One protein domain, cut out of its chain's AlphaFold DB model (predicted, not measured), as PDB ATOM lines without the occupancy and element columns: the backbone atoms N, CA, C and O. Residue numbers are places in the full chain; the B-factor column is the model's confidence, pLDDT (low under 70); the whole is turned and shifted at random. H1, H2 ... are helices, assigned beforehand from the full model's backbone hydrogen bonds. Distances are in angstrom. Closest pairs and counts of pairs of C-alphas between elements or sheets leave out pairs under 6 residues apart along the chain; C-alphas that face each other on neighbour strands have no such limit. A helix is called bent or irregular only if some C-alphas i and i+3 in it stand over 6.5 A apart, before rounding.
ATOM      1  N   GLU A 237      17.776  -5.772   4.791       67.62
ATOM      2  CA  GLU A 237      19.190  -5.358   4.925       67.62
ATOM      3  C   GLU A 237      20.040  -5.652   3.663       67.62
ATOM      4  O   GLU A 237      21.197  -5.249   3.587       67.62
ATOM      5  N   GLY A 238      19.480  -6.350   2.663       64.00
ATOM      6  CA  GLY A 238      20.177  -6.823   1.461       64.00
ATOM      7  C   GLY A 238      20.104  -5.896   0.243       64.00
ATOM      8  O   GLY A 238      19.358  -4.917   0.212       64.00
ATOM      9  N   SER A 239      20.873  -6.242  -0.794       56.16
ATOM     10  CA  SER A 239      20.858  -5.577  -2.099       56.16
ATOM     11  C   SER A 239      19.536  -5.832  -2.822       56.16
ATOM     12  O   SER A 239      19.150  -6.973  -3.076       56.16
ATOM     13  N   CYS A 240      18.826  -4.760  -3.180       61.50
ATOM     14  CA  CYS A 240      17.615  -4.899  -3.973       61.50
ATOM     15  C   CYS A 240      17.927  -4.933  -5.469       61.50
ATOM     16  O   CYS A 240      18.686  -4.110  -5.971       61.50
ATOM     17  N   LEU A 241      17.280  -5.850  -6.187       56.25
ATOM     18  CA  LEU A 241      17.396  -5.998  -7.640       56.25
ATOM     19  C   LEU A 241      16.449  -5.068  -8.426       56.25
ATOM     20  O   LEU A 241      16.531  -5.011  -9.649       56.25
ATOM     21  N   HIS A 242      15.564  -4.327  -7.742       63.53
ATOM     22  CA  HIS A 242      14.626  -3.381  -8.359       63.53
ATOM     23  C   HIS A 242      14.720  -2.003  -7.689       63.53
ATOM     24  O   HIS A 242      14.456  -1.862  -6.499       63.53
ATOM     25  N   TYR A 243      15.097  -0.970  -8.443       62.09
ATOM     26  CA  TYR A 243      15.560   0.303  -7.874       62.09
ATOM     27  C   TYR A 243      14.456   1.238  -7.342       62.09
ATOM     28  O   TYR A 243      14.661   1.865  -6.305       62.09
ATOM     29  N   ARG A 244      13.289   1.322  -8.003       73.44
ATOM     30  CA  ARG A 244      12.311   2.416  -7.792       73.44
ATOM     31  C   ARG A 244      11.840   2.634  -6.348       73.44
ATOM     32  O   ARG A 244      11.784   3.771  -5.898       73.44
ATOM     33  N   PHE A 245      11.512   1.565  -5.620       75.69
ATOM     34  CA  PHE A 245      11.007   1.653  -4.236       75.69
ATOM     35  C   PHE A 245      11.917   0.996  -3.204       75.69
ATOM     36  O   PHE A 245      11.660   1.076  -2.007       75.69
ATOM     37  N   CYS A 246      12.975   0.334  -3.653       70.06
ATOM     38  CA  CYS A 246      13.817  -0.479  -2.788       70.06
ATOM     39  C   CYS A 246      15.254   0.056  -2.725       70.06
ATOM     40  O   CYS A 246      16.155  -0.641  -2.260       70.06
ATOM     41  N   SER A 247      15.470   1.286  -3.198       68.81
ATOM     42  CA  SER A 247      16.734   2.011  -3.125       68.81
ATOM     43  C   SER A 247      16.486   3.497  -2.847       68.81
ATOM     44  O   SER A 247      15.351   3.973  -2.884       68.81
ATOM     45  N   GLY A 248      17.553   4.234  -2.546       75.19
ATOM     46  CA  GLY A 248      17.485   5.668  -2.289       75.19
ATOM     47  C   GLY A 248      17.093   6.040  -0.857       75.19
ATOM     48  O   GLY A 248      17.052   5.215   0.048       75.19
ATOM     49  N   GLU A 249      16.863   7.335  -0.657       81.62
ATOM     50  CA  GLU A 249      16.696   7.947   0.671       81.62
ATOM     51  C   GLU A 249      15.392   7.544   1.357       81.62
ATOM     52  O   GLU A 249      15.393   7.305   2.557       81.62
ATOM     53  N   PHE A 250      14.315   7.385   0.585       88.69
ATOM     54  CA  PHE A 250      12.998   7.002   1.100       88.69
ATOM     55  C   PHE A 250      12.678   5.522   0.876       88.69
ATOM     56  O   PHE A 250      11.516   5.137   0.708       88.69
ATOM     57  N   ARG A 251      13.715   4.679   0.811       87.19
ATOM     58  CA  ARG A 251      13.578   3.230   0.626       87.19
ATOM     59  C   ARG A 251      12.668   2.613   1.681       87.19
ATOM     60  O   ARG A 251      11.752   1.872   1.347       87.19
ATOM     61  N   ARG A 252      12.917   2.928   2.953       91.38
ATOM     62  CA  ARG A 252      12.191   2.355   4.089       91.38
ATOM     63  C   ARG A 252      10.711   2.734   4.057       91.38
ATOM     64  O   ARG A 252       9.847   1.880   4.244       91.38
ATOM     65  N   GLU A 253      10.405   3.995   3.771       94.62
ATOM     66  CA  GLU A 253       9.039   4.487   3.589       94.62
ATOM     67  C   GLU A 253       8.351   3.811   2.398       94.62
ATOM     68  O   GLU A 253       7.217   3.349   2.518       94.62
ATOM     69  N   SER A 254       9.056   3.674   1.275       92.38
ATOM     70  CA  SER A 254       8.528   3.048   0.060       92.38
ATOM     71  C   SER A 254       8.244   1.552   0.256       92.38
ATOM     72  O   SER A 254       7.145   1.096  -0.056       92.38
ATOM     73  N   LEU A 255       9.175   0.788   0.841       92.81
ATOM     74  CA  LEU A 255       8.978  -0.629   1.175       92.81
ATOM     75  C   LEU A 255       7.827  -0.821   2.166       92.81
ATOM     76  O   LEU A 255       6.972  -1.682   1.960       92.81
ATOM     77  N   THR A 256       7.754   0.016   3.203       96.31
ATOM     78  CA  THR A 256       6.650  -0.022   4.172       96.31
ATOM     79  C   THR A 256       5.306   0.255   3.498       96.31
ATOM     80  O   THR A 256       4.326  -0.434   3.781       96.31
ATOM     81  N   ALA A 257       5.249   1.213   2.569       96.06
ATOM     82  CA  ALA A 257       4.042   1.514   1.808       96.06
ATOM     83  C   ALA A 257       3.639   0.376   0.860       96.06
ATOM     84  O   ALA A 257       2.455   0.055   0.790       96.06
ATOM     85  N   LEU A 258       4.593  -0.292   0.197       94.38
ATOM     86  CA  LEU A 258       4.322  -1.487  -0.617       94.38
ATOM     87  C   LEU A 258       3.738  -2.629   0.219       94.38
ATOM     88  O   LEU A 258       2.767  -3.267  -0.198       94.38
ATOM     89  N   VAL A 259       4.313  -2.879   1.400       95.44
ATOM     90  CA  VAL A 259       3.824  -3.898   2.337       95.44
ATOM     91  C   VAL A 259       2.418  -3.560   2.808       95.44
ATOM     92  O   VAL A 259       1.524  -4.397   2.694       95.44
ATOM     93  N   LEU A 260       2.193  -2.321   3.255       96.25
ATOM     94  CA  LEU A 260       0.880  -1.878   3.707       96.25
ATOM     95  C   LEU A 260      -0.167  -1.991   2.595       96.25
ATOM     96  O   LEU A 260      -1.213  -2.596   2.818       96.25
ATOM     97  N   TYR A 261       0.129  -1.465   1.402       95.25
ATOM     98  CA  TYR A 261      -0.733  -1.571   0.225       95.25
ATOM     99  C   TYR A 261      -1.095  -3.033  -0.044       95.25
ATOM    100  O   TYR A 261      -2.264  -3.393  -0.059       95.25
ATOM    101  N   THR A 262      -0.105  -3.915  -0.152       93.06
ATOM    102  CA  THR A 262      -0.338  -5.321  -0.513       93.06
ATOM    103  C   THR A 262      -1.102  -6.106   0.553       93.06
ATOM    104  O   THR A 262      -1.850  -7.027   0.230       93.06
ATOM    105  N   MET A 263      -0.947  -5.755   1.830       91.69
ATOM    106  CA  MET A 263      -1.694  -6.381   2.923       91.69
ATOM    107  C   MET A 263      -3.122  -5.844   3.055       91.69
ATOM    108  O   MET A 263      -3.920  -6.434   3.769       91.69
ATOM    109  N   THR A 264      -3.467  -4.732   2.407       90.69
ATOM    110  CA  THR A 264      -4.758  -4.063   2.637       90.69
ATOM    111  C   THR A 264      -5.573  -3.812   1.375       90.69
ATOM    112  O   THR A 264      -6.779  -3.581   1.475       90.69
ATOM    113  N   TYR A 265      -4.965  -3.921   0.193       86.81
ATOM    114  CA  TYR A 265      -5.626  -3.649  -1.077       86.81
ATOM    115  C   TYR A 265      -6.899  -4.490  -1.242       86.81
ATOM    116  O   TYR A 265      -6.953  -5.657  -0.856       86.81
ATOM    117  N   ASN A 266      -7.934  -3.892  -1.840       82.25
ATOM    118  CA  ASN A 266      -9.211  -4.559  -2.139       82.25
ATOM    119  C   ASN A 266      -9.862  -5.286  -0.948       82.25
ATOM    120  O   ASN A 266     -10.468  -6.339  -1.138       82.25
ATOM    121  N   ASN A 267      -9.724  -4.747   0.268       85.06
ATOM    122  CA  ASN A 267     -10.243  -5.356   1.497       85.06
ATOM    123  C   ASN A 267      -9.813  -6.822   1.660       85.06
ATOM    124  O   ASN A 267     -10.557  -7.652   2.182       85.06
ATOM    125  N   ILE A 268      -8.596  -7.164   1.225       84.88
ATOM    126  CA  ILE A 268      -8.096  -8.541   1.282       84.88
ATOM    127  C   ILE A 268      -8.097  -9.121   2.709       84.88
ATOM    128  O   ILE A 268      -8.172 -10.338   2.887       84.88
ATOM    129  N   SER A 269      -8.103  -8.256   3.729       84.50
ATOM    130  CA  SER A 269      -8.302  -8.613   5.133       84.50
ATOM    131  C   SER A 269      -9.599  -9.387   5.398       84.50
ATOM    132  O   SER A 269      -9.591 -10.277   6.243       84.50
ATOM    133  N   GLU A 270     -10.687  -9.107   4.670       86.12
ATOM    134  CA  GLU A 270     -11.984  -9.791   4.824       86.12
ATOM    135  C   GLU A 270     -11.927 -11.267   4.398       86.12
ATOM    136  O   GLU A 270     -12.695 -12.098   4.878       86.12
ATOM    137  N   TYR A 271     -10.987 -11.608   3.516       84.88
ATOM    138  CA  TYR A 271     -10.820 -12.952   2.960       84.88
ATOM    139  C   TYR A 271      -9.635 -13.715   3.563       84.88
ATOM    140  O   TYR A 271      -9.372 -14.873   3.193       84.88
ATOM    141  N   ALA A 272      -8.889 -13.071   4.460       86.94
ATOM    142  CA  ALA A 272      -7.720 -13.647   5.097       86.94
ATOM    143  C   ALA A 272      -8.132 -14.800   6.035       86.94
ATOM    144  O   ALA A 272      -9.126 -14.690   6.755       86.94
ATOM    145  N   PRO A 273      -7.375 -15.915   6.079       89.62
ATOM    146  CA  PRO A 273      -7.602 -16.955   7.073       89.62
ATOM    147  C   PRO A 273      -7.483 -16.390   8.487       89.62
ATOM    148  O   PRO A 273      -6.671 -15.497   8.731       89.62
ATOM    149  N   GLU A 274      -8.200 -16.975   9.443       90.88
ATOM    150  CA  GLU A 274      -8.231 -16.483  10.824       90.88
ATOM    151  C   GLU A 274      -6.830 -16.327  11.447       90.88
ATOM    152  O   GLU A 274      -6.562 -15.340  12.130       90.88
ATOM    153  N   PHE A 275      -5.905 -17.254  11.175       91.19
ATOM    154  CA  PHE A 275      -4.534 -17.172  11.691       91.19
ATOM    155  C   PHE A 275      -3.756 -15.974  11.123       91.19
ATOM    156  O   PHE A 275      -3.033 -15.318  11.869       91.19
ATOM    157  N   ILE A 276      -3.946 -15.648   9.839       93.06
ATOM    158  CA  ILE A 276      -3.375 -14.448   9.216       93.06
ATOM    159  C   ILE A 276      -4.042 -13.212   9.809       93.06
ATOM    160  O   ILE A 276      -3.356 -12.267  10.185       93.06
ATOM    161  N   HIS A 277      -5.370 -13.231   9.949       92.19
ATOM    162  CA  HIS A 277      -6.115 -12.089  10.459       92.19
ATOM    163  C   HIS A 277      -5.680 -11.707  11.879       92.19
ATOM    164  O   HIS A 277      -5.447 -10.533  12.174       92.19
ATOM    165  N   ARG A 278      -5.523 -12.705  12.757       92.06
ATOM    166  CA  ARG A 278      -5.026 -12.522  14.128       92.06
ATOM    167  C   ARG A 278      -3.608 -11.954  14.168       92.06
ATOM    168  O   ARG A 278      -3.323 -11.152  15.047       92.06
ATOM    169  N   GLN A 279      -2.738 -12.355  13.242       93.38
ATOM    170  CA  GLN A 279      -1.350 -11.890  13.209       93.38
ATOM    171  C   GLN A 279      -1.186 -10.508  12.567       93.38
ATOM    172  O   GLN A 279      -0.358  -9.742  13.037       93.38
ATOM    173  N   LEU A 280      -1.944 -10.183  11.510       92.94
ATOM    174  CA  LEU A 280      -1.738  -8.969  10.711       92.94
ATOM    175  C   LEU A 280      -2.593  -7.771  11.122       92.94
ATOM    176  O   LEU A 280      -2.097  -6.647  11.059       92.94
ATOM    177  N   TYR A 281      -3.854  -7.993  11.504       91.94
ATOM    178  CA  TYR A 281      -4.841  -6.910  11.626       91.94
ATOM    179  C   TYR A 281      -5.363  -6.711  13.053       91.94
ATOM    180  O   TYR A 281      -5.880  -5.642  13.369       91.94
ATOM    181  N   LEU A 282      -5.258  -7.718  13.928       90.56
ATOM    182  CA  LEU A 282      -5.876  -7.665  15.252       90.56
ATOM    183  C   LEU A 282      -5.043  -6.854  16.259       90.56
ATOM    184  O   LEU A 282      -3.902  -7.195  16.563       90.56
ATOM    185  N   GLY A 283      -5.666  -5.831  16.846       88.88
ATOM    186  CA  GLY A 283      -5.101  -5.028  17.929       88.88
ATOM    187  C   GLY A 283      -4.326  -3.797  17.460       88.88
ATOM    188  O   GLY A 283      -3.883  -3.689  16.316       88.88
ATOM    189  N   GLU A 284      -4.135  -2.851  18.378       86.94
ATOM    190  CA  GLU A 284      -3.459  -1.583  18.085       86.94
ATOM    191  C   GLU A 284      -1.972  -1.754  17.766       86.94
ATOM    192  O   GLU A 284      -1.394  -0.894  17.113       86.94
ATOM    193  N   GLN A 285      -1.342  -2.842  18.204       89.81
ATOM    194  CA  GLN A 285       0.067  -3.145  17.920       89.81
ATOM    195  C   GLN A 285       0.237  -4.135  16.761       89.81
ATOM    196  O   GLN A 285       1.324  -4.681  16.565       89.81
ATOM    197  N   SER A 286      -0.827  -4.366  15.987       94.69
ATOM    198  CA  SER A 286      -0.761  -5.226  14.810       94.69
ATOM    199  C   SER A 286       0.261  -4.702  13.789       94.69
ATOM    200  O   SER A 286       0.482  -3.488  13.696       94.69
ATOM    201  N   PRO A 287       0.897  -5.584  12.999       95.62
ATOM    202  CA  PRO A 287       1.842  -5.201  11.955       95.62
ATOM    203  C   PRO A 287       1.318  -4.116  11.013       95.62
ATOM    204  O   PRO A 287       2.040  -3.161  10.728       95.62
ATOM    205  N   VAL A 288       0.053  -4.220  10.592       95.38
ATOM    206  CA  VAL A 288      -0.589  -3.240   9.707       95.38
ATOM    207  C   VAL A 288      -0.768  -1.890  10.398       95.38
ATOM    208  O   VAL A 288      -0.429  -0.866   9.810       95.38
ATOM    209  N   ALA A 289      -1.218  -1.867  11.658       94.94
ATOM    210  CA  ALA A 289      -1.364  -0.622  12.415       94.94
ATOM    211  C   ALA A 289      -0.011   0.062  12.671       94.94
ATOM    212  O   ALA A 289       0.109   1.279  12.547       94.94
ATOM    213  N   ARG A 290       1.042  -0.705  12.986       96.44
ATOM    214  CA  ARG A 290       2.394  -0.152  13.172       96.44
ATOM    215  C   ARG A 290       2.948   0.449  11.876       96.44
ATOM    216  O   ARG A 290       3.451   1.568  11.907       96.44
ATOM    217  N   ALA A 291       2.787  -0.238  10.744       97.12
ATOM    218  CA  ALA A 291       3.195   0.277   9.437       97.12
ATOM    219  C   ALA A 291       2.426   1.547   9.046       97.12
ATOM    220  O   ALA A 291       3.027   2.525   8.611       97.12
ATOM    221  N   GLN A 292       1.108   1.567   9.257       95.81
ATOM    222  CA  GLN A 292       0.275   2.741   9.004       95.81
ATOM    223  C   GLN A 292       0.721   3.948   9.848       95.81
ATOM    224  O   GLN A 292       0.923   5.025   9.289       95.81
ATOM    225  N   ARG A 293       0.960   3.781  11.158       95.75
ATOM    226  CA  ARG A 293       1.464   4.874  12.015       95.75
ATOM    227  C   ARG A 293       2.837   5.379  11.587       95.75
ATOM    228  O   ARG A 293       3.056   6.590  11.579       95.75
ATOM    229  N   PHE A 294       3.741   4.473  11.214       96.81
ATOM    230  CA  PHE A 294       5.046   4.852  10.681       96.81
ATOM    231  C   PHE A 294       4.885   5.743   9.444       96.81
ATOM    232  O   PHE A 294       5.402   6.858   9.424       96.81
ATOM    233  N   LEU A 295       4.100   5.307   8.453       96.75
ATOM    234  CA  LEU A 295       3.874   6.077   7.227       96.75
ATOM    235  C   LEU A 295       3.202   7.428   7.492       96.75
ATOM    236  O   LEU A 295       3.614   8.423   6.904       96.75
ATOM    237  N   GLU A 296       2.223   7.498   8.400       94.69
ATOM    238  CA  GLU A 296       1.629   8.779   8.807       94.69
ATOM    239  C   GLU A 296       2.678   9.731   9.392       94.69
ATOM    240  O   GLU A 296       2.732  10.898   9.009       94.69
ATOM    241  N   SER A 297       3.549   9.234  10.277       95.38
ATOM    242  CA  SER A 297       4.589  10.053  10.917       95.38
ATOM    243  C   SER A 297       5.665  10.555   9.946       95.38
ATOM    244  O   SER A 297       6.334  11.551  10.215       95.38
ATOM    245  N   ARG A 298       5.834   9.870   8.809       95.94
ATOM    246  CA  ARG A 298       6.840  10.175   7.781       95.94
ATOM    247  C   ARG A 298       6.261  10.892   6.564       95.94
ATOM    248  O   ARG A 298       7.019  11.256   5.670       95.94
ATOM    249  N   PHE A 299       4.950  11.133   6.532       91.31
ATOM    250  CA  PHE A 299       4.259  11.670   5.360       91.31
ATOM    251  C   PHE A 299       4.818  13.021   4.894       91.31
ATOM    252  O   PHE A 299       5.010  13.230   3.701       91.31
ATOM    253  N   ASP A 300       5.143  13.925   5.822       91.25
ATOM    254  CA  ASP A 300       5.736  15.222   5.477       91.25
ATOM    255  C   ASP A 300       7.189  15.110   4.991       91.25
ATOM    256  O   ASP A 300       7.611  15.892   4.141       91.25
ATOM    257  N   ALA A 301       7.940  14.123   5.488       91.75
ATOM    258  CA  ALA A 301       9.351  13.938   5.158       91.75
ATOM    259  C   ALA A 301       9.564  13.456   3.715       91.75
ATOM    260  O   ALA A 301      10.590  13.763   3.117       91.75
ATOM    261  N   VAL A 302       8.596  12.728   3.148       90.56
ATOM    262  CA  VAL A 302       8.701  12.160   1.795       90.56
ATOM    263  C   VAL A 302       8.195  13.085   0.690       90.56
ATOM    264  O   VAL A 302       8.304  12.723  -0.478       90.56
ATOM    265  N   LYS A 303       7.647  14.265   1.026       87.25
ATOM    266  CA  LYS A 303       7.001  15.182   0.064       87.25
ATOM    267  C   LYS A 303       7.903  15.612  -1.094       87.25
ATOM    268  O   LYS A 303       7.389  15.956  -2.152       87.25
ATOM    269  N   SER A 304       9.221  15.583  -0.900       84.69
ATOM    270  CA  SER A 304      10.211  15.841  -1.951       84.69
ATOM    271  C   SER A 304      10.304  14.722  -2.996       84.69
ATOM    272  O   SER A 304      10.825  14.956  -4.074       84.69
ATOM    273  N   SER A 305       9.800  13.518  -2.711       86.88
ATOM    274  CA  SER A 305       9.697  12.403  -3.657       86.88
ATOM    275  C   SER A 305       8.236  12.175  -4.030       86.88
ATOM    276  O   SER A 305       7.466  11.576  -3.273       86.88
ATOM    277  N   VAL A 306       7.836  12.613  -5.228       89.19
ATOM    278  CA  VAL A 306       6.473  12.386  -5.743       89.19
ATOM    279  C   VAL A 306       6.146  10.907  -5.872       89.19
ATOM    280  O   VAL A 306       5.017  10.504  -5.575       89.19
ATOM    281  N   LEU A 307       7.122  10.096  -6.281       88.50
ATOM    282  CA  LEU A 307       6.957   8.657  -6.444       88.50
ATOM    283  C   LEU A 307       6.622   7.989  -5.098       88.50
ATOM    284  O   LEU A 307       5.590   7.325  -4.978       88.50
ATOM    285  N   THR A 308       7.430   8.236  -4.060       91.00
ATOM    286  CA  THR A 308       7.195   7.694  -2.710       91.00
ATOM    287  C   THR A 308       5.930   8.270  -2.079       91.00
ATOM    288  O   THR A 308       5.129   7.524  -1.520       91.00
ATOM    289  N   THR A 309       5.706   9.582  -2.208       93.81
ATOM    290  CA  THR A 309       4.509  10.246  -1.674       93.81
ATOM    291  C   THR A 309       3.240   9.638  -2.263       93.81
ATOM    292  O   THR A 309       2.319   9.301  -1.525       93.81
ATOM    293  N   THR A 310       3.189   9.445  -3.583       94.94
ATOM    294  CA  THR A 310       2.003   8.899  -4.260       94.94
ATOM    295  C   THR A 310       1.730   7.454  -3.840       94.94
ATOM    296  O   THR A 310       0.579   7.106  -3.576       94.94
ATOM    297  N   LEU A 311       2.773   6.629  -3.698       95.25
ATOM    298  CA  LEU A 311       2.631   5.268  -3.182       95.25
ATOM    299  C   LEU A 311       2.109   5.256  -1.735       95.25
ATOM    300  O   LEU A 311       1.197   4.495  -1.416       95.25
ATOM    301  N   MET A 312       2.652   6.112  -0.864       96.00
ATOM    302  CA  MET A 312       2.195   6.235   0.523       96.00
ATOM    303  C   MET A 312       0.734   6.672   0.608       96.00
ATOM    304  O   MET A 312      -0.029   6.100   1.382       96.00
ATOM    305  N   GLN A 313       0.322   7.645  -0.208       96.12
ATOM    306  CA  GLN A 313      -1.073   8.083  -0.287       96.12
ATOM    307  C   GLN A 313      -1.998   6.938  -0.702       96.12
ATOM    308  O   GLN A 313      -3.012   6.712  -0.045       96.12
ATOM    309  N   LEU A 314      -1.623   6.183  -1.741       95.94
ATOM    310  CA  LEU A 314      -2.389   5.026  -2.201       95.94
ATOM    311  C   LEU A 314      -2.507   3.957  -1.101       95.94
ATOM    312  O   LEU A 314      -3.610   3.487  -0.826       95.94
ATOM    313  N   ALA A 315      -1.395   3.611  -0.446       95.94
ATOM    314  CA  ALA A 315      -1.370   2.627   0.635       95.94
ATOM    315  C   ALA A 315      -2.242   3.050   1.829       95.94
ATOM    316  O   ALA A 315      -3.004   2.242   2.355       95.94
ATOM    317  N   LEU A 316      -2.173   4.322   2.237       95.06
ATOM    318  CA  LEU A 316      -2.963   4.862   3.346       95.06
ATOM    319  C   LEU A 316      -4.459   4.952   3.010       95.06
ATOM    320  O   LEU A 316      -5.286   4.612   3.850       95.06
ATOM    321  N   ILE A 317      -4.819   5.364   1.789       93.38
ATOM    322  CA  ILE A 317      -6.219   5.411   1.330       93.38
ATOM    323  C   ILE A 317      -6.855   4.016   1.341       93.38
ATOM    324  O   ILE A 317      -8.022   3.876   1.710       93.38
ATOM    325  N   GLN A 318      -6.105   2.988   0.939       89.50
ATOM    326  CA  GLN A 318      -6.605   1.612   0.877       89.50
ATOM    327  C   GLN A 318      -6.559   0.873   2.216       89.50
ATOM    328  O   GLN A 318      -7.173  -0.183   2.356       89.50
ATOM    329  N   CYS A 319      -5.866   1.421   3.210       90.50
ATOM    330  CA  CYS A 319      -5.743   0.802   4.515       90.50
ATOM    331  C   CYS A 319      -7.091   0.842   5.272       90.50
ATOM    332  O   CYS A 319      -7.591   1.932   5.558       90.50
ATOM    333  N   PRO A 320      -7.683  -0.305   5.665       83.00
ATOM    334  CA  PRO A 320      -9.001  -0.342   6.301       83.00
ATOM    335  C   PRO A 320      -9.005   0.258   7.711       83.00
ATOM    336  O   PRO A 320     -10.044   0.713   8.178       83.00
ATOM    337  N   VAL A 321      -7.851   0.288   8.390       84.62
ATOM    338  CA  VAL A 321      -7.721   0.912   9.717       84.62
ATOM    339  C   VAL A 321      -7.574   2.437   9.646       84.62
ATOM    340  O   VAL A 321      -7.539   3.097  10.683       84.62
ATOM    341  N   MET A 322      -7.487   3.013   8.441       88.62
ATOM    342  CA  MET A 322      -7.358   4.454   8.249       88.62
ATOM    343  C   MET A 322      -8.719   5.156   8.414       88.62
ATOM    344  O   MET A 322      -9.660   4.834   7.682       88.62
ATOM    345  N   PRO A 323      -8.843   6.156   9.313       90.12
ATOM    346  CA  PRO A 323     -10.077   6.923   9.473       90.12
ATOM    347  C   PRO A 323     -10.537   7.570   8.163       90.12
ATOM    348  O   PRO A 323      -9.725   8.113   7.410       90.12
ATOM    349  N   GLU A 324     -11.845   7.553   7.904       89.44
ATOM    350  CA  GLU A 324     -12.439   8.087   6.672       89.44
ATOM    351  C   GLU A 324     -12.099   9.565   6.437       89.44
ATOM    352  O   GLU A 324     -11.658   9.908   5.343       89.44
ATOM    353  N   ASP A 325     -12.149  10.403   7.476       93.31
ATOM    354  CA  ASP A 325     -11.785  11.824   7.384       93.31
ATOM    355  C   ASP A 325     -10.341  12.032   6.904       93.31
ATOM    356  O   ASP A 325     -10.056  12.915   6.090       93.31
ATOM    357  N   LYS A 326      -9.409  11.190   7.371       92.81
ATOM    358  CA  LYS A 326      -8.012  11.254   6.926       92.81
ATOM    359  C   LYS A 326      -7.867  10.756   5.488       92.81
ATOM    360  O   LYS A 326      -7.126  11.370   4.725       92.81
ATOM    361  N   ARG A 327      -8.575   9.685   5.101       92.88
ATOM    362  CA  ARG A 327      -8.586   9.190   3.709       92.88
ATOM    363  C   ARG A 327      -9.096  10.264   2.750       92.88
ATOM    364  O   ARG A 327      -8.458  10.510   1.730       92.88
ATOM    365  N   MET A 328     -10.186  10.940   3.114       93.75
ATOM    366  CA  MET A 328     -10.734  12.065   2.356       93.75
ATOM    367  C   MET A 328      -9.725  13.204   2.241       93.75
ATOM    368  O   MET A 328      -9.474  13.674   1.138       93.75
ATOM    369  N   LYS A 329      -9.076  13.604   3.341       94.62
ATOM    370  CA  LYS A 329      -8.050  14.657   3.312       94.62
ATOM    371  C   LYS A 329      -6.881  14.316   2.380       94.62
ATOM    372  O   LYS A 329      -6.468  15.160   1.594       94.62
TER     373      LYS A 329
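This is residues 237 to 329 of the 698 residues of the protein "Hypothetical protein" of Adineta ricciae (UniProt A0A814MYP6). Helices H2, H4 and H5 form an up-and-down bundle, each running against the one before. Short H1 sits at one end of the bundle, by the first residues of H2, and short H3 at the other, by the first residues of H4, while short H6 folds back off the side of H5, near it but touching no helix, with the C-alphas of Ile 317 and Arg 327, their closest, 5.1 A apart. The 93 printed residues, with six named helices, are all helix in class and compact: radius of gyration of the C-alphas 13.4 A, spans 36, 33 and 22 A.

H1, residues 243 to 246, begins at C-alpha 243 (15.560, 0.303, -7.874). H2, 251 to 271, 29.4 A long, is irregular: C-alphas 263 and 266 are 9.2 A apart. H3 is 274 to 280, H4 287 to 298, H5 306 to 318 and H6 324 to 329, ending at (-8.050, 14.657, 3.312).

H2 touches H5, closest C-alphas Tyr 261 and Ala 315 at 4.3 A, and H4, Thr 256 and Ala 291 at 6.3 A. The hairpin H4 and H5 only just touch, with 3 C-alpha pairs within 8 A. In H2, 11 of 17 O i to N i+4 pairs are within hydrogen-bond range.

The printed part has no cut; pLDDT is under 70 in residues 237 to 243 and 247.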